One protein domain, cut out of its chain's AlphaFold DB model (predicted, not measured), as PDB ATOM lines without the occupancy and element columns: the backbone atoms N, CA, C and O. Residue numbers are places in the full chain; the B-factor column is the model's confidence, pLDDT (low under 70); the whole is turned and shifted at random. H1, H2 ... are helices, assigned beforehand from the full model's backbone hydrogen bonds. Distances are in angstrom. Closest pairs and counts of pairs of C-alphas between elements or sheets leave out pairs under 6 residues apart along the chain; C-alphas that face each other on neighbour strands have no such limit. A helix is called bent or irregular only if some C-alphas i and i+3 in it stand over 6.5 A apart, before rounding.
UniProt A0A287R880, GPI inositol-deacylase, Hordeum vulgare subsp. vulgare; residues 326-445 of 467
ATOM      1  N   SER A 326     -23.225 -27.044 -12.964       83.00
ATOM      2  CA  SER A 326     -24.363 -27.777 -13.533       83.00
ATOM      3  C   SER A 326     -23.908 -29.023 -14.305       83.00
ATOM      4  O   SER A 326     -24.402 -30.125 -14.070       83.00
ATOM      5  N   ARG A 327     -22.891 -28.879 -15.165       78.25
ATOM      6  CA  ARG A 327     -22.311 -29.997 -15.922       78.25
ATOM      7  C   ARG A 327     -21.648 -31.035 -15.026       78.25
ATOM      8  O   ARG A 327     -21.848 -32.224 -15.250       78.25
ATOM      9  N   PHE A 328     -20.923 -30.602 -13.998       80.06
ATOM     10  CA  PHE A 328     -20.324 -31.498 -13.014       80.06
ATOM     11  C   PHE A 328     -21.389 -32.363 -12.330       80.06
ATOM     12  O   PHE A 328     -21.235 -33.580 -12.255       80.06
ATOM     13  N   PHE A 329     -22.497 -31.757 -11.889       82.75
ATOM     14  CA  PHE A 329     -23.601 -32.497 -11.279       82.75
ATOM     15  C   PHE A 329     -24.271 -33.467 -12.246       82.75
ATOM     16  O   PHE A 329     -24.605 -34.574 -11.839       82.75
ATOM     17  N   LEU A 330     -24.449 -33.084 -13.512       80.62
ATOM     18  CA  LEU A 330     -25.003 -33.984 -14.524       80.62
ATOM     19  C   LEU A 330     -24.077 -35.181 -14.770       80.62
ATOM     20  O   LEU A 330     -24.541 -36.323 -14.753       80.62
ATOM     21  N   LEU A 331     -22.778 -34.924 -14.946       77.62
ATOM     22  CA  LEU A 331     -21.785 -35.936 -15.298       77.62
ATOM     23  C   LEU A 331     -21.519 -36.925 -14.159       77.62
ATOM     24  O   LEU A 331     -21.398 -38.115 -14.419       77.62
ATOM     25  N   TYR A 332     -21.458 -36.442 -12.915       80.81
ATOM     26  CA  TYR A 332     -21.119 -37.253 -11.740       80.81
ATOM     27  C   TYR A 332     -22.315 -37.529 -10.823       80.81
ATOM     28  O   TYR A 332     -22.147 -37.846  -9.642       80.81
ATOM     29  N   SER A 333     -23.539 -37.390 -11.339       84.50
ATOM     30  CA  SER A 333     -24.777 -37.623 -10.579       84.50
ATOM     31  C   SER A 333     -24.825 -39.028  -9.972       84.50
ATOM     32  O   SER A 333     -25.172 -39.180  -8.798       84.50
ATOM     33  N   SER A 334     -24.427 -40.047 -10.737       82.69
ATOM     34  CA  SER A 334     -24.371 -41.440 -10.286       82.69
ATOM     35  C   SER A 334     -23.371 -41.659  -9.156       82.69
ATOM     36  O   SER A 334     -23.683 -42.331  -8.174       82.69
ATOM     37  N   GLU A 335     -22.179 -41.086  -9.274       83.38
ATOM     38  CA  GLU A 335     -21.099 -41.192  -8.299       83.38
ATOM     39  C   GLU A 335     -21.487 -40.490  -7.001       83.38
ATOM     40  O   GLU A 335     -21.331 -41.061  -5.920       83.38
ATOM     41  N   ILE A 336     -22.051 -39.282  -7.105       87.69
ATOM     42  CA  ILE A 336     -22.563 -38.530  -5.957       87.69
ATOM     43  C   ILE A 336     -23.651 -39.342  -5.250       87.69
ATOM     44  O   ILE A 336     -23.571 -39.525  -4.037       87.69
ATOM     45  N   LEU A 337     -24.629 -39.888  -5.980       89.94
ATOM     46  CA  LEU A 337     -25.697 -40.701  -5.392       89.94
ATOM     47  C   LEU A 337     -25.158 -41.982  -4.735       89.94
ATOM     48  O   LEU A 337     -25.584 -42.344  -3.637       89.94
ATOM     49  N   GLY A 338     -24.187 -42.644  -5.366       87.44
ATOM     50  CA  GLY A 338     -23.504 -43.801  -4.789       87.44
ATOM     51  C   GLY A 338     -22.814 -43.461  -3.467       87.44
ATOM     52  O   GLY A 338     -22.976 -44.183  -2.479       87.44
ATOM     53  N   PHE A 339     -22.113 -42.323  -3.408       87.56
ATOM     54  CA  PHE A 339     -21.513 -41.837  -2.167       87.56
ATOM     55  C   PHE A 339     -22.555 -41.492  -1.105       87.56
ATOM     56  O   PHE A 339     -22.349 -41.851   0.049       87.56
ATOM     57  N   MET A 340     -23.678 -40.866  -1.466       90.25
ATOM     58  CA  MET A 340     -24.772 -40.575  -0.526       90.25
ATOM     59  C   MET A 340     -25.255 -41.848   0.183       90.25
ATOM     60  O   MET A 340     -25.343 -41.885   1.410       90.25
ATOM     61  N   ILE A 341     -25.520 -42.913  -0.583       89.44
ATOM     62  CA  ILE A 341     -25.963 -44.204  -0.038       89.44
ATOM     63  C   ILE A 341     -24.889 -44.783   0.888       89.44
ATOM     64  O   ILE A 341     -25.193 -45.187   2.010       89.44
ATOM     65  N   ALA A 342     -23.625 -44.779   0.452       86.88
ATOM     66  CA  ALA A 342     -22.515 -45.284   1.255       86.88
ATOM     67  C   ALA A 342     -22.339 -44.507   2.574       86.88
ATOM     68  O   ALA A 342     -22.132 -45.118   3.621       86.88
ATOM     69  N   ILE A 343     -22.469 -43.177   2.544       87.12
ATOM     70  CA  ILE A 343     -22.376 -42.306   3.726       87.12
ATOM     71  C   ILE A 343     -23.484 -42.642   4.730       87.12
ATOM     72  O   ILE A 343     -23.204 -42.754   5.927       87.12
ATOM     73  N   ILE A 344     -24.718 -42.845   4.260       87.94
ATOM     74  CA  ILE A 344     -25.850 -43.230   5.115       87.94
ATOM     75  C   ILE A 344     -25.609 -44.610   5.728       87.94
ATOM     76  O   ILE A 344     -25.721 -44.755   6.944       87.94
ATOM     77  N   LEU A 345     -25.230 -45.608   4.922       86.94
ATOM     78  CA  LEU A 345     -24.944 -46.962   5.410       86.94
ATOM     79  C   LEU A 345     -23.833 -46.961   6.460       86.94
ATOM     80  O   LEU A 345     -23.951 -47.630   7.482       86.94
ATOM     81  N   PHE A 346     -22.782 -46.172   6.251       84.44
ATOM     82  CA  PHE A 346     -21.697 -46.051   7.215       84.44
ATOM     83  C   PHE A 346     -22.134 -45.326   8.500       84.44
ATOM     84  O   PHE A 346     -21.738 -45.715   9.601       84.44
ATOM     85  N   GLY A 347     -22.999 -44.314   8.384       85.31
ATOM     86  CA  GLY A 347     -23.642 -43.667   9.530       85.31
ATOM     87  C   GLY A 347     -24.496 -44.641  10.350       85.31
ATOM     88  O   GLY A 347     -24.354 -44.700  11.571       85.31
ATOM     89  N   LEU A 348     -25.317 -45.459   9.685       87.25
ATOM     90  CA  LEU A 348     -26.139 -46.497  10.320       87.25
ATOM     91  C   LEU A 348     -25.281 -47.592  10.959       87.25
ATOM     92  O   LEU A 348     -25.531 -47.982  12.098       87.25
ATOM     93  N   MET A 349     -24.223 -48.033  10.274       86.06
ATOM     94  CA  MET A 349     -23.262 -48.994  10.814       86.06
ATOM     95  C   MET A 349     -22.643 -48.470  12.118       86.06
ATOM     96  O   MET A 349     -22.564 -49.199  13.105       86.06
ATOM     97  N   ARG A 350     -22.276 -47.183  12.177       84.12
ATOM     98  CA  ARG A 350     -21.783 -46.560  13.415       84.12
ATOM     99  C   ARG A 350     -22.821 -46.538  14.527       84.12
ATOM    100  O   ARG A 350     -22.466 -46.822  15.666       84.12
ATOM    101  N   GLN A 351     -24.075 -46.221  14.214       88.50
ATOM    102  CA  GLN A 351     -25.153 -46.265  15.203       88.50
ATOM    103  C   GLN A 351     -25.360 -47.686  15.740       88.50
ATOM    104  O   GLN A 351     -25.442 -47.858  16.952       88.50
ATOM    105  N   SER A 352     -25.359 -48.696  14.863       87.81
ATOM    106  CA  SER A 352     -25.481 -50.104  15.268       87.81
ATOM    107  C   SER A 352     -24.305 -50.568  16.129       87.81
ATOM    108  O   SER A 352     -24.514 -51.174  17.170       87.81
ATOM    109  N   SER A 353     -23.073 -50.186  15.782       86.69
ATOM    110  CA  SER A 353     -21.895 -50.546  16.574       86.69
ATOM    111  C   SER A 353     -21.859 -49.828  17.926       86.69
ATOM    112  O   SER A 353     -21.399 -50.397  18.912       86.69
ATOM    113  N   ALA A 354     -22.342 -48.582  17.995       87.19
ATOM    114  CA  ALA A 354     -22.478 -47.863  19.259       87.19
ATOM    115  C   ALA A 354     -23.520 -48.526  20.171       87.19
ATOM    116  O   ALA A 354     -23.275 -48.649  21.371       87.19
ATOM    117  N   TRP A 355     -24.630 -48.984  19.584       89.12
ATOM    118  CA  TRP A 355     -25.669 -49.746  20.271       89.12
ATOM    119  C   TRP A 355     -25.145 -51.088  20.796       89.12
ATOM    120  O   TRP A 355     -25.329 -51.385  21.966       89.12
ATOM    121  N   GLU A 356     -24.423 -51.860  19.977       92.19
ATOM    122  CA  GLU A 356     -23.821 -53.140  20.393       92.19
ATOM    123  C   GLU A 356     -22.781 -52.999  21.513       92.19
ATOM    124  O   GLU A 356     -22.543 -53.944  22.257       92.19
ATOM    125  N   ARG A 357     -22.133 -51.835  21.624       89.31
ATOM    126  CA  ARG A 357     -21.147 -51.543  22.678       89.31
ATOM    127  C   ARG A 357     -21.759 -50.885  23.917       89.31
ATOM    128  O   ARG A 357     -21.001 -50.345  24.721       89.31
ATOM    129  N   ASP A 358     -23.088 -50.852  24.030       90.69
ATOM    130  CA  ASP A 358     -23.828 -50.185  25.112       90.69
ATOM    131  C   ASP A 358     -23.415 -48.714  25.327       90.69
ATOM    132  O   ASP A 358     -23.475 -48.158  26.425       90.69
ATOM    133  N   SER A 359     -22.973 -48.057  24.254       86.00
ATOM    134  CA  SER A 359     -22.569 -46.650  24.265       86.00
ATOM    135  C   SER A 359     -23.712 -45.746  23.798       86.00
ATOM    136  O   SER A 359     -24.682 -46.197  23.188       86.00
ATOM    137  N   SER A 360     -23.620 -44.440  24.068       87.25
ATOM    138  CA  SER A 360     -24.648 -43.495  23.625       87.25
ATOM    139  C   SER A 360     -24.729 -43.457  22.096       87.25
ATOM    140  O   SER A 360     -23.773 -43.090  21.411       87.25
ATOM    141  N   VAL A 361     -25.888 -43.834  21.546       87.69
ATOM    142  CA  VAL A 361     -26.092 -43.841  20.094       87.69
ATOM    143  C   VAL A 361     -26.065 -42.403  19.572       87.69
ATOM    144  O   VAL A 361     -26.923 -41.596  19.947       87.69
ATOM    145  N   PRO A 362     -25.105 -42.051  18.698       86.50
ATOM    146  CA  PRO A 362     -25.038 -40.711  18.144       86.50
ATOM    147  C   PRO A 362     -26.226 -40.465  17.211       86.50
ATOM    148  O   PRO A 362     -26.728 -41.375  16.547       86.50
ATOM    149  N   SER A 363     -26.651 -39.207  17.102       86.50
ATOM    150  CA  SER A 363     -27.600 -38.825  16.052       86.50
ATOM    151  C   SER A 363     -26.996 -39.086  14.669       86.50
ATOM    152  O   SER A 363     -25.778 -39.009  14.497       86.50
ATOM    153  N   ILE A 364     -27.839 -39.349  13.668       85.38
ATOM    154  CA  ILE A 364     -27.374 -39.605  12.296       85.38
ATOM    155  C   ILE A 364     -26.528 -38.439  11.755       85.38
ATOM    156  O   ILE A 364     -25.527 -38.663  11.087       85.38
ATOM    157  N   LEU A 365     -26.852 -37.197  12.138       86.19
ATOM    158  CA  LEU A 365     -26.072 -36.011  11.784       86.19
ATOM    159  C   LEU A 365     -24.660 -36.058  12.388       86.19
ATOM    160  O   LEU A 365     -23.682 -35.883  11.670       86.19
ATOM    161  N   SER A 366     -24.540 -36.381  13.679       85.31
ATOM    162  CA  SER A 366     -23.238 -36.524  14.346       85.31
ATOM    163  C   SER A 366     -22.432 -37.712  13.792       85.31
ATOM    164  O   SER A 366     -21.209 -37.639  13.630       85.31
ATOM    165  N   ALA A 367     -23.113 -38.801  13.428       84.50
ATOM    166  CA  ALA A 367     -22.500 -39.949  12.764       84.50
ATOM    167  C   ALA A 367     -21.953 -39.589  11.367       84.50
ATOM    168  O   ALA A 367     -20.882 -40.066  10.995       84.50
ATOM    169  N   ILE A 368     -22.632 -38.709  10.623       83.94
ATOM    170  CA  ILE A 368     -22.166 -38.204   9.323       83.94
ATOM    171  C   ILE A 368     -21.026 -37.188   9.497       83.94
ATOM    172  O   ILE A 368     -20.005 -37.300   8.824       83.94
ATOM    173  N   GLU A 369     -21.120 -36.243  10.434       83.12
ATOM    174  CA  GLU A 369     -20.053 -35.261  10.712       83.12
ATOM    175  C   GLU A 369     -18.733 -35.936  11.100       83.12
ATOM    176  O   GLU A 369     -17.639 -35.512  10.720       83.12
ATOM    177  N   THR A 370     -18.817 -37.048  11.826       78.69
ATOM    178  CA  THR A 370     -17.638 -37.836  12.185       78.69
ATOM    179  C   THR A 370     -16.996 -38.546  10.986       78.69
ATOM    180  O   THR A 370     -15.863 -39.012  11.118       78.69
ATOM    181  N   ASN A 371     -17.649 -38.620   9.820       72.12
ATOM    182  CA  ASN A 371     -17.056 -39.126   8.571       72.12
ATOM    183  C   ASN A 371     -16.136 -38.099   7.896       72.12
ATOM    184  O   ASN A 371     -15.271 -38.479   7.110       72.12
ATOM    185  N   LEU A 372     -16.270 -36.815   8.241       70.44
ATOM    186  CA  LEU A 372     -15.381 -35.738   7.792       70.44
ATOM    187  C   LEU A 372     -14.127 -35.603   8.674       70.44
ATOM    188  O   LEU A 372     -13.212 -34.852   8.339       70.44
ATOM    189  N   LYS A 373     -14.046 -36.333   9.798       76.69
ATOM    190  CA  LYS A 373     -12.870 -36.300  10.679       76.69
ATOM    191  C   LYS A 373     -11.636 -36.923  10.000       76.69
ATOM    192  O   LYS A 373     -11.778 -37.909   9.272       76.69
ATOM    193  N   PRO A 374     -10.411 -36.462  10.328       66.25
ATOM    194  CA  PRO A 374      -9.177 -36.853   9.631       66.25
ATOM    195  C   PRO A 374      -8.942 -38.370   9.555       66.25
ATOM    196  O   PRO A 374      -8.527 -38.881   8.521       66.25
ATOM    197  N   LYS A 375      -9.264 -39.121  10.621       68.81
ATOM    198  CA  LYS A 375      -9.127 -40.591  10.640       68.81
ATOM    199  C   LYS A 375     -10.041 -41.301   9.633       68.81
ATOM    200  O   LYS A 375      -9.613 -42.271   9.022       68.81
ATOM    201  N   SER A 376     -11.274 -40.828   9.448       65.25
ATOM    202  CA  SER A 376     -12.191 -41.370   8.432       65.25
ATOM    203  C   SER A 376     -11.808 -40.912   7.026       65.25
ATOM    204  O   SER A 376     -11.946 -41.677   6.075       65.25
ATOM    205  N   LEU A 377     -11.253 -39.705   6.909       63.75
ATOM    206  CA  LEU A 377     -10.751 -39.160   5.652       63.75
ATOM    207  C   LEU A 377      -9.562 -39.966   5.099       63.75
ATOM    208  O   LEU A 377      -9.443 -40.124   3.892       63.75
ATOM    209  N   MET A 378      -8.738 -40.576   5.960       65.31
ATOM    210  CA  MET A 378      -7.676 -41.494   5.517       65.31
ATOM    211  C   MET A 378      -8.231 -42.717   4.775       65.31
ATOM    212  O   MET A 378      -7.725 -43.070   3.713       65.31
ATOM    213  N   PHE A 379      -9.315 -43.325   5.270       65.38
ATOM    214  CA  PHE A 379     -10.000 -44.424   4.570       65.38
ATOM    215  C   PHE A 379     -10.541 -43.979   3.204       65.38
ATOM    216  O   PHE A 379     -10.507 -44.737   2.231       65.38
ATOM    217  N   LEU A 380     -10.973 -42.718   3.123       62.94
ATOM    218  CA  LEU A 380     -11.401 -42.079   1.890       62.94
ATOM    219  C   LEU A 380     -10.262 -41.813   0.905       62.94
ATOM    220  O   LEU A 380     -10.510 -41.776  -0.288       62.94
ATOM    221  N   CYS A 381      -9.031 -41.627   1.371       62.78
ATOM    222  CA  CYS A 381      -7.873 -41.491   0.492       62.78
ATOM    223  C   CYS A 381      -7.409 -42.856  -0.030       62.78
ATOM    224  O   CYS A 381      -7.076 -42.972  -1.203       62.78
ATOM    225  N   PHE A 382      -7.421 -43.907   0.799       70.44
ATOM    226  CA  PHE A 382      -6.921 -45.233   0.404       70.44
ATOM    227  C   PHE A 382      -7.874 -46.019  -0.504       70.44
ATOM    228  O   PHE A 382      -7.428 -46.691  -1.433       70.44
ATOM    229  N   THR A 383      -9.184 -45.930  -0.271       72.25
ATOM    230  CA  THR A 383     -10.176 -46.718  -1.027       72.25
ATOM    231  C   THR A 383     -10.226 -46.357  -2.524       72.25
ATOM    232  O   THR A 383     -10.225 -47.271  -3.348       72.25
ATOM    233  N   PRO A 384     -10.191 -45.071  -2.933       69.31
ATOM    234  CA  PRO A 384     -10.081 -44.675  -4.336       69.31
ATOM    235  C   PRO A 384      -8.769 -45.118  -4.975       69.31
ATOM    236  O   PRO A 384      -8.767 -45.484  -6.142       69.31
ATOM    237  N   ILE A 385      -7.661 -45.125  -4.228       72.44
ATOM    238  CA  ILE A 385      -6.360 -45.588  -4.736       72.44
ATOM    239  C   ILE A 385      -6.425 -47.085  -5.054       72.44
ATOM    240  O   ILE A 385      -6.017 -47.498  -6.136       72.44
ATOM    241  N   LEU A 386      -7.008 -47.884  -4.156       76.44
ATOM    242  CA  LEU A 386      -7.250 -49.313  -4.384       76.44
ATOM    243  C   LEU A 386      -8.205 -49.555  -5.559       76.44
ATOM    244  O   LEU A 386      -7.942 -50.418  -6.393       76.44
ATOM    245  N   LEU A 387      -9.281 -48.771  -5.662       73.56
ATOM    246  CA  LEU A 387     -10.214 -48.830  -6.790       73.56
ATOM    247  C   LEU A 387      -9.545 -48.454  -8.113       73.56
ATOM    248  O   LEU A 387      -9.815 -49.107  -9.116       73.56
ATOM    249  N   PHE A 388      -8.668 -47.449  -8.123       71.38
ATOM    250  CA  PHE A 388      -7.904 -47.048  -9.300       71.38
ATOM    251  C   PHE A 388      -6.921 -48.139  -9.723       71.38
ATOM    252  O   PHE A 388      -6.874 -48.484 -10.899       71.38
ATOM    253  N   LEU A 389      -6.191 -48.733  -8.772       73.88
ATOM    254  CA  LEU A 389      -5.294 -49.868  -9.023       73.88
ATOM    255  C   LEU A 389      -6.053 -51.081  -9.576       73.88
ATOM    256  O   LEU A 389      -5.594 -51.709 -10.527       73.88
ATOM    257  N   ALA A 390      -7.238 -51.375  -9.036       74.75
ATOM    258  CA  ALA A 390      -8.113 -52.399  -9.591       74.75
ATOM    259  C   ALA A 390      -8.568 -52.029 -11.013       74.75
ATOM    260  O   ALA A 390      -8.523 -52.866 -11.907       74.75
ATOM    261  N   PHE A 391      -8.953 -50.772 -11.255       69.88
ATOM    262  CA  PHE A 391      -9.355 -50.300 -12.582       69.88
ATOM    263  C   PHE A 391      -8.230 -50.467 -13.608       69.88
ATOM    264  O   PHE A 391      -8.462 -51.067 -14.650       69.88
ATOM    265  N   LEU A 392      -7.006 -50.044 -13.274       69.31
ATOM    266  CA  LEU A 392      -5.813 -50.235 -14.106       69.31
ATOM    267  C   LEU A 392      -5.604 -51.703 -14.501       69.31
ATOM    268  O   LEU A 392      -5.150 -51.980 -15.607       69.31
ATOM    269  N   PHE A 393      -5.920 -52.632 -13.596       70.00
ATOM    270  CA  PHE A 393      -5.766 -54.065 -13.828       70.00
ATOM    271  C   PHE A 393      -6.877 -54.648 -14.716       70.00
ATOM    272  O   PHE A 393      -6.627 -55.560 -15.499       70.00
ATOM    273  N   PHE A 394      -8.104 -54.125 -14.613       71.69
ATOM    274  CA  PHE A 394      -9.274 -54.658 -15.322       71.69
ATOM    275  C   PHE A 394      -9.598 -53.952 -16.648       71.69
ATOM    276  O   PHE A 394     -10.348 -54.515 -17.448       71.69
ATOM    277  N   THR A 395      -9.074 -52.750 -16.913       61.84
ATOM    278  CA  THR A 395      -9.369 -52.005 -18.149       61.84
ATOM    279  C   THR A 395      -8.139 -51.789 -19.022       61.84
ATOM    280  O   THR A 395      -7.172 -51.155 -18.618       61.84
ATOM    281  N   THR A 396      -8.217 -52.260 -20.268       55.62
ATOM    282  CA  THR A 396      -7.190 -52.093 -21.311       55.62
ATOM    283  C   THR A 396      -7.318 -50.784 -22.099       55.62
ATOM    284  O   THR A 396      -6.460 -50.482 -22.925       55.62
ATOM    285  N   GLN A 397      -8.376 -49.998 -21.870       52.50
ATOM    286  CA  GLN A 397      -8.581 -48.702 -22.518       52.50
ATOM    287  C   GLN A 397      -8.055 -47.536 -21.677       52.50
ATOM    288  O   GLN A 397      -8.006 -47.615 -20.454       52.50
ATOM    289  N   GLN A 398      -7.681 -46.462 -22.382       52.94
ATOM    290  CA  GLN A 398      -7.164 -45.172 -21.911       52.94
ATOM    291  C   GLN A 398      -7.483 -44.872 -20.435       52.94
ATOM    292  O   GLN A 398      -8.596 -44.493 -20.070       52.94
ATOM    293  N   ASN A 399      -6.476 -45.059 -19.580       54.25
ATOM    294  CA  ASN A 399      -6.621 -44.874 -18.145       54.25
ATOM    295  C   ASN A 399      -6.709 -43.378 -17.809       54.25
ATOM    296  O   ASN A 399      -5.854 -42.606 -18.262       54.25
ATOM    297  N   PRO A 400      -7.700 -42.940 -17.009       59.81
ATOM    298  CA  PRO A 400      -7.753 -41.557 -16.558       59.81
ATOM    299  C   PRO A 400      -6.500 -41.240 -15.738       59.81
ATOM    300  O   PRO A 400      -5.990 -42.088 -15.002       59.81
ATOM    301  N   ARG A 401      -5.993 -40.006 -15.832       67.19
ATOM    302  CA  ARG A 401      -4.864 -39.583 -14.996       67.19
ATOM    303  C   ARG A 401      -5.240 -39.737 -13.521       67.19
ATOM    304  O   ARG A 401      -6.255 -39.195 -13.085       67.19
ATOM    305  N   PHE A 402      -4.394 -40.428 -12.755       66.44
ATOM    306  CA  PHE A 402      -4.605 -40.704 -11.328       66.44
ATOM    307  C   PHE A 402      -4.968 -39.444 -10.527       66.44
ATOM    308  O   PHE A 402      -5.908 -39.462  -9.738       66.44
ATOM    309  N   GLY A 403      -4.278 -38.328 -10.790       66.56
ATOM    310  CA  GLY A 403      -4.561 -37.048 -10.138       66.56
ATOM    311  C   GLY A 403      -5.984 -36.542 -10.394       66.56
ATOM    312  O   GLY A 403      -6.662 -36.130  -9.456       66.56
ATOM    313  N   THR A 404      -6.471 -36.632 -11.634       67.94
ATOM    314  CA  THR A 404      -7.838 -36.226 -11.995       67.94
ATOM    315  C   THR A 404      -8.873 -37.142 -11.350       67.94
ATOM    316  O   THR A 404      -9.858 -36.660 -10.797       67.94
ATOM    317  N   PHE A 405      -8.635 -38.457 -11.369       71.94
ATOM    318  CA  PHE A 405      -9.521 -39.433 -10.739       71.94
ATOM    319  C   PHE A 405      -9.655 -39.189  -9.228       71.94
ATOM    320  O   PHE A 405     -10.769 -39.141  -8.702       71.94
ATOM    321  N   LEU A 406      -8.531 -38.984  -8.536       73.56
ATOM    322  CA  LEU A 406      -8.521 -38.711  -7.101       73.56
ATOM    323  C   LEU A 406      -9.225 -37.386  -6.790       73.56
ATOM    324  O   LEU A 406     -10.076 -37.346  -5.903       73.56
ATOM    325  N   PHE A 407      -8.938 -36.331  -7.557       75.94
ATOM    326  CA  PHE A 407      -9.584 -35.028  -7.398       75.94
ATOM    327  C   PHE A 407     -11.108 -35.118  -7.542       75.94
ATOM    328  O   PHE A 407     -11.833 -34.707  -6.637       75.94
ATOM    329  N   VAL A 408     -11.600 -35.710  -8.637       77.88
ATOM    330  CA  VAL A 408     -13.042 -35.870  -8.884       77.88
ATOM    331  C   VAL A 408     -13.694 -36.677  -7.766       77.88
ATOM    332  O   VAL A 408     -14.716 -36.260  -7.229       77.88
ATOM    333  N   THR A 409     -13.077 -37.786  -7.352       80.44
ATOM    334  CA  THR A 409     -13.617 -38.649  -6.292       80.44
ATOM    335  C   THR A 409     -13.750 -37.905  -4.960       80.44
ATOM    336  O   THR A 409     -14.788 -37.996  -4.301       80.44
ATOM    337  N   VAL A 410     -12.731 -37.129  -4.577       81.88
ATOM    338  CA  VAL A 410     -12.756 -36.311  -3.355       81.88
ATOM    339  C   VAL A 410     -13.847 -35.242  -3.435       81.88
ATOM    340  O   VAL A 410     -14.612 -35.085  -2.482       81.88
ATOM    341  N   VAL A 411     -13.973 -34.546  -4.569       83.62
ATOM    342  CA  VAL A 411     -15.020 -33.530  -4.767       83.62
ATOM    343  C   VAL A 411     -16.414 -34.160  -4.691       83.62
ATOM    344  O   VAL A 411     -17.256 -33.664  -3.942       83.62
ATOM    345  N   CYS A 412     -16.655 -35.279  -5.382       86.25
ATOM    346  CA  CYS A 412     -17.927 -36.008  -5.325       86.25
ATOM    347  C   CYS A 412     -18.281 -36.435  -3.896       86.25
ATOM    348  O   CYS A 412     -19.432 -36.293  -3.486       86.25
ATOM    349  N   TYR A 413     -17.304 -36.907  -3.116       85.69
ATOM    350  CA  TYR A 413     -17.531 -37.271  -1.720       85.69
ATOM    351  C   TYR A 413     -17.898 -36.066  -0.845       85.69
ATOM    352  O   TYR A 413     -18.840 -36.151  -0.055       85.69
ATOM    353  N   ILE A 414     -17.186 -34.941  -0.972       85.88
ATOM    354  CA  ILE A 414     -17.482 -33.716  -0.206       85.88
ATOM    355  C   ILE A 414     -18.904 -33.236  -0.518       85.88
ATOM    356  O   ILE A 414     -19.691 -32.974   0.394       85.88
ATOM    357  N   VAL A 415     -19.248 -33.186  -1.804       89.50
ATOM    358  CA  VAL A 415     -20.579 -32.811  -2.291       89.50
ATOM    359  C   VAL A 415     -21.659 -33.754  -1.750       89.50
ATOM    360  O   VAL A 415     -22.676 -33.288  -1.237       89.50
ATOM    361  N   ALA A 416     -21.431 -35.069  -1.795       90.12
ATOM    362  CA  ALA A 416     -22.360 -36.061  -1.258       90.12
ATOM    363  C   ALA A 416     -22.553 -35.919   0.263       90.12
ATOM    364  O   ALA A 416     -23.675 -36.005   0.759       90.12
ATOM    365  N   ASN A 417     -21.501 -35.629   1.034       88.25
ATOM    366  CA  ASN A 417     -21.664 -35.345   2.464       88.25
ATOM    367  C   ASN A 417     -22.546 -34.112   2.685       88.25
ATOM    368  O   ASN A 417     -23.483 -34.168   3.481       88.25
ATOM    369  N   GLY A 418     -22.294 -33.032   1.939       89.88
ATOM    370  CA  GLY A 418     -23.094 -31.809   2.002       89.88
ATOM    371  C   GLY A 418     -24.575 -32.056   1.703       89.88
ATOM    372  O   GLY A 418     -25.439 -31.653   2.484       89.88
ATOM    373  N   PHE A 419     -24.883 -32.786   0.629       91.44
ATOM    374  CA  PHE A 419     -26.260 -33.152   0.299       91.44
ATOM    375  C   PHE A 419     -26.895 -34.078   1.340       91.44
ATOM    376  O   PHE A 419     -28.055 -33.876   1.691       91.44
ATOM    377  N   THR A 420     -26.160 -35.050   1.889       90.88
ATOM    378  CA  THR A 420     -26.699 -35.953   2.926       90.88
ATOM    379  C   THR A 420     -27.057 -35.177   4.193       90.88
ATOM    380  O   THR A 420     -28.125 -35.387   4.772       90.88
ATOM    381  N   ILE A 421     -26.200 -34.236   4.602       89.94
ATOM    382  CA  ILE A 421     -26.463 -33.335   5.731       89.94
ATOM    383  C   ILE A 421     -27.704 -32.482   5.451       89.94
ATOM    384  O   ILE A 421     -28.600 -32.417   6.293       89.94
ATOM    385  N   LEU A 422     -27.799 -31.883   4.258       91.81
ATOM    386  CA  LEU A 422     -28.946 -31.066   3.856       91.81
ATOM    387  C   LEU A 422     -30.258 -31.864   3.913       91.81
ATOM    388  O   LEU A 422     -31.232 -31.396   4.501       91.81
ATOM    389  N   VAL A 423     -30.273 -33.081   3.357       91.50
ATOM    390  CA  VAL A 423     -31.436 -33.988   3.372       91.50
ATOM    391  C   VAL A 423     -31.805 -34.397   4.798       91.50
ATOM    392  O   VAL A 423     -32.983 -34.466   5.148       91.50
ATOM    393  N   THR A 424     -30.811 -34.636   5.652       88.56
ATOM    394  CA  THR A 424     -31.031 -34.975   7.064       88.56
ATOM    395  C   THR A 424     -31.674 -33.808   7.817       88.56
ATOM    396  O   THR A 424     -32.642 -33.998   8.559       88.56
ATOM    397  N   LEU A 425     -31.166 -32.590   7.617       89.75
ATOM    398  CA  LEU A 425     -31.690 -31.379   8.250       89.75
ATOM    399  C   LEU A 425     -33.097 -31.037   7.752       89.75
ATOM    400  O   LEU A 425     -33.965 -30.730   8.571       89.75
ATOM    401  N   SER A 426     -33.352 -31.137   6.443       91.00
ATOM    402  CA  SER A 426     -34.681 -30.891   5.875       91.00
ATOM    403  C   SER A 426     -35.700 -31.917   6.369       91.00
ATOM    404  O   SER A 426     -36.788 -31.538   6.802       91.00
ATOM    405  N   SER A 427     -35.326 -33.197   6.427       90.50
ATOM    406  CA  SER A 427     -36.176 -34.257   6.982       90.50
ATOM    407  C   SER A 427     -36.496 -34.009   8.458       90.50
ATOM    408  O   SER A 427     -37.653 -34.111   8.869       90.50
ATOM    409  N   LYS A 428     -35.497 -33.611   9.259       88.50
ATOM    410  CA  LYS A 428     -35.695 -33.257  10.673       88.50
ATOM    411  C   LYS A 428     -36.639 -32.064  10.831       88.50
ATOM    412  O   LYS A 428     -37.500 -32.097  11.708       88.50
ATOM    413  N   LEU A 429     -36.501 -31.037   9.991       89.88
ATOM    414  CA  LEU A 429     -37.379 -29.865  10.003       89.88
ATOM    415  C   LEU A 429     -38.830 -30.251   9.685       89.88
ATOM    416  O   LEU A 429     -39.736 -29.846  10.411       89.88
ATOM    417  N   ILE A 430     -39.050 -31.071   8.654       91.19
ATOM    418  CA  ILE A 430     -40.388 -31.544   8.268       91.19
ATOM    419  C   ILE A 430     -41.024 -32.349   9.404       91.19
ATOM    420  O   ILE A 430     -42.163 -32.081   9.784       91.19
ATOM    421  N   LEU A 431     -40.284 -33.295   9.989       89.12
ATOM    422  CA  LEU A 431     -40.772 -34.098  11.113       89.12
ATOM    423  C   LEU A 431     -41.069 -33.240  12.347       89.12
ATOM    424  O   LEU A 431     -42.054 -33.482  13.038       89.12
ATOM    425  N   TYR A 432     -40.258 -32.215  12.606       88.88
ATOM    426  CA  TYR A 432     -40.480 -31.282  13.706       88.88
ATOM    427  C   TYR A 432     -41.759 -30.458  13.509       88.88
ATOM    428  O   TYR A 432     -42.583 -30.365  14.421       88.88
ATOM    429  N   VAL A 433     -41.975 -29.921  12.305       90.62
ATOM    430  CA  VAL A 433     -43.213 -29.206  11.953       90.62
ATOM    431  C   VAL A 433     -44.422 -30.138  12.056       90.62
ATOM    432  O   VAL A 433     -45.429 -29.764  12.657       90.62
ATOM    433  N   ALA A 434     -44.316 -31.370  11.550       88.62
ATOM    434  CA  ALA A 434     -45.373 -32.372  11.657       88.62
ATOM    435  C   ALA A 434     -45.691 -32.719  13.122       88.62
ATOM    436  O   ALA A 434     -46.862 -32.803  13.491       88.62
ATOM    437  N   ALA A 435     -44.673 -32.855  13.975       88.31
ATOM    438  CA  ALA A 435     -44.851 -33.104  15.402       88.31
ATOM    439  C   ALA A 435     -45.568 -31.936  16.101       88.31
ATOM    440  O   ALA A 435     -46.501 -32.171  16.870       88.31
ATOM    441  N   ILE A 436     -45.199 -30.686  15.796       89.62
ATOM    442  CA  ILE A 436     -45.887 -29.496  16.323       89.62
ATOM    443  C   ILE A 436     -47.346 -29.467  15.869       89.62
ATOM    444  O   ILE A 436     -48.238 -29.294  16.701       89.62
ATOM    445  N   LEU A 437     -47.604 -29.670  14.574       88.00
ATOM    446  CA  LEU A 437     -48.960 -29.707  14.023       88.00
ATOM    447  C   LEU A 437     -49.796 -30.810  14.676       88.00
ATOM    448  O   LEU A 437     -50.945 -30.570  15.045       88.00
ATOM    449  N   HIS A 438     -49.214 -31.992  14.885       85.88
ATOM    450  CA  HIS A 438     -49.877 -33.108  15.552       85.88
ATOM    451  C   HIS A 438     -50.211 -32.789  17.018       85.88
ATOM    452  O   HIS A 438     -51.341 -33.012  17.455       85.88
ATOM    453  N   VAL A 439     -49.270 -32.220  17.780       88.81
ATOM    454  CA  VAL A 439     -49.513 -31.794  19.171       88.81
ATOM    455  C   VAL A 439     -50.587 -30.707  19.226       88.81
ATOM    456  O   VAL A 439     -51.486 -30.778  20.066       88.81
ATOM    457  N   PHE A 440     -50.542 -29.736  18.314       80.94
ATOM    458  CA  PHE A 440     -51.530 -28.664  18.227       80.94
ATOM    459  C   PHE A 440     -52.929 -29.202  17.895       80.94
ATOM    460  O   PHE A 440     -53.895 -28.877  18.588       80.94
ATOM    461  N   ALA A 441     -53.037 -30.087  16.900       79.75
ATOM    462  CA  ALA A 441     -54.285 -30.748  16.532       79.75
ATOM    463  C   ALA A 441     -54.843 -31.579  17.696       79.75
ATOM    464  O   ALA A 441     -56.015 -31.433  18.046       79.75
ATOM    465  N   LYS A 442     -53.998 -32.379  18.363       82.31
ATOM    466  CA  LYS A 442     -54.395 -33.172  19.535       82.31
ATOM    467  C   LYS A 442     -54.890 -32.279  20.674       82.31
ATOM    468  O   LYS A 442     -55.939 -32.560  21.249       82.31
ATOM    469  N   ARG A 443     -54.195 -31.176  20.973       80.50
ATOM    470  CA  ARG A 443     -54.592 -30.228  22.030       80.50
ATOM    471  C   ARG A 443     -55.920 -29.538  21.710       80.50
ATOM    472  O   ARG A 443     -56.768 -29.422  22.593       80.50
ATOM    473  N   ARG A 444     -56.140 -29.145  20.451       76.19
ATOM    474  CA  ARG A 444     -57.400 -28.539  19.991       76.19
ATOM    475  C   ARG A 444     -58.568 -29.528  20.056       76.19
ATOM    476  O   ARG A 444     -59.659 -29.150  20.467       76.19
ATOM    477  N   LEU A 445     -58.329 -30.795  19.720       71.38
ATOM    478  CA  LEU A 445     -59.341 -31.856  19.757       71.38
ATOM    479  C   LEU A 445     -59.710 -32.253  21.197       71.38
ATOM    480  O   LEU A 445     -60.880 -32.490  21.484       71.38
TER     481      LEU A 445
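What this domain is: This is residues 326 to 445 of the 467 residues of the protein "GPI inositol-deacylase" of Hordeum vulgare subsp. vulgare (UniProt A0A287R880). One very long helix, H5, makes the longest axis, and the other helices gather along its first half. H2 crosses H5 steeply, the short H3 sits by both of them, and H4 crosses the first end of H5 with its middle part, while residues 426 to 445 of H5 stick out as a bare arm. The small H1 sits at the first end of H2, away from H3, H4 and H5. The printed part has 120 residues with five named helices, in the order H1, H2, H3, H4, H5, and no named strand; the class is all helix. The whole is loose, with a radius of gyration of the C-alphas of 19.1 A and spans of 69 by 40 by 22 A, which is only just flat.

How they stand to each other: H1, residues 326 to 331, touches no helix. It meets H2, residues 333 to 356, only through their link. H3, residues 364 to 369, touches H2, with the C-alphas of Gly 347 and Ala 367 the closest at 5.1 A; on the side of H2, residues 343 to 351 alone take part. These two run opposite ways at a steep tilt of 68 degrees, only just short of about perpendicular. H4, residues 374 to 394, is apart from H1, H2 and H3. H5, residues 402 to 445, is the hub and touches three helices, H2, H3 and H4. It touches H2 through residues 335 to 344 of H2 and residues 412 to 420 of H5 alone, where the C-alphas of Met 340 and Ala 416 are the closest at 5.2 A; the two run the same way at a steep tilt of 63 degrees. Residues 417 to 424 of H5 alone touch H3; the closest C-alphas are those of Leu 365 and Ile 421, 6.6 A apart, and the two run opposite ways at a shallow tilt of 32 degrees, only just short of steep. H4 touches H5 with residues 380 to 388 alone, and H5 touches H4 with residues 402 to 410 alone. Their closest C-alphas, those of Pro 384 and Leu 406, are 6.8 A apart, and they run opposite ways at a steep tilt of 53 degrees. The helix packing is mostly crossed, with 1 of 4 touching pairs at a shallow tilt. Every O i to N i+4 pair is within hydrogen-bond range in H1, H2, H3 and H5, but in H4 it is 14 of 17.

Where its parts are: H1 begins at C-alpha 326, at (-24.363, -27.777, -13.533), and measures 8.7 A from first to last C-alpha. H2 follows and measures 34.7 A, ending at C-alpha 356, at (-23.821, -53.140, 20.393). H3 is 8.7 A long and H4 30.7 A. H4 is neither bent nor irregular, but only just: C-alphas 381 and 384 are 6.2 A apart. H5 measures 63.6 A and ends at C-alpha 445, at (-59.341, -31.856, 19.757).

The domain as a whole: The C-alphas of Thr 396 and Leu 445 are the two farthest apart, at 69.4 A. Residues 393 to 398 and residues 426 to 445, the latter belonging to H5, stand free; the body without them spans 47 by 29 by 19 A. The printed part has no cut and no long link: H1 to H2 and H3 to H4 are tight links, and H2 to H3 and H4 to H5 are short ones. The mean pLDDT of the printed part is 80.4, and 21 residues are under 70: residues 374 to 381, residue 384, residues 391 to 392 and residues 395 to 404.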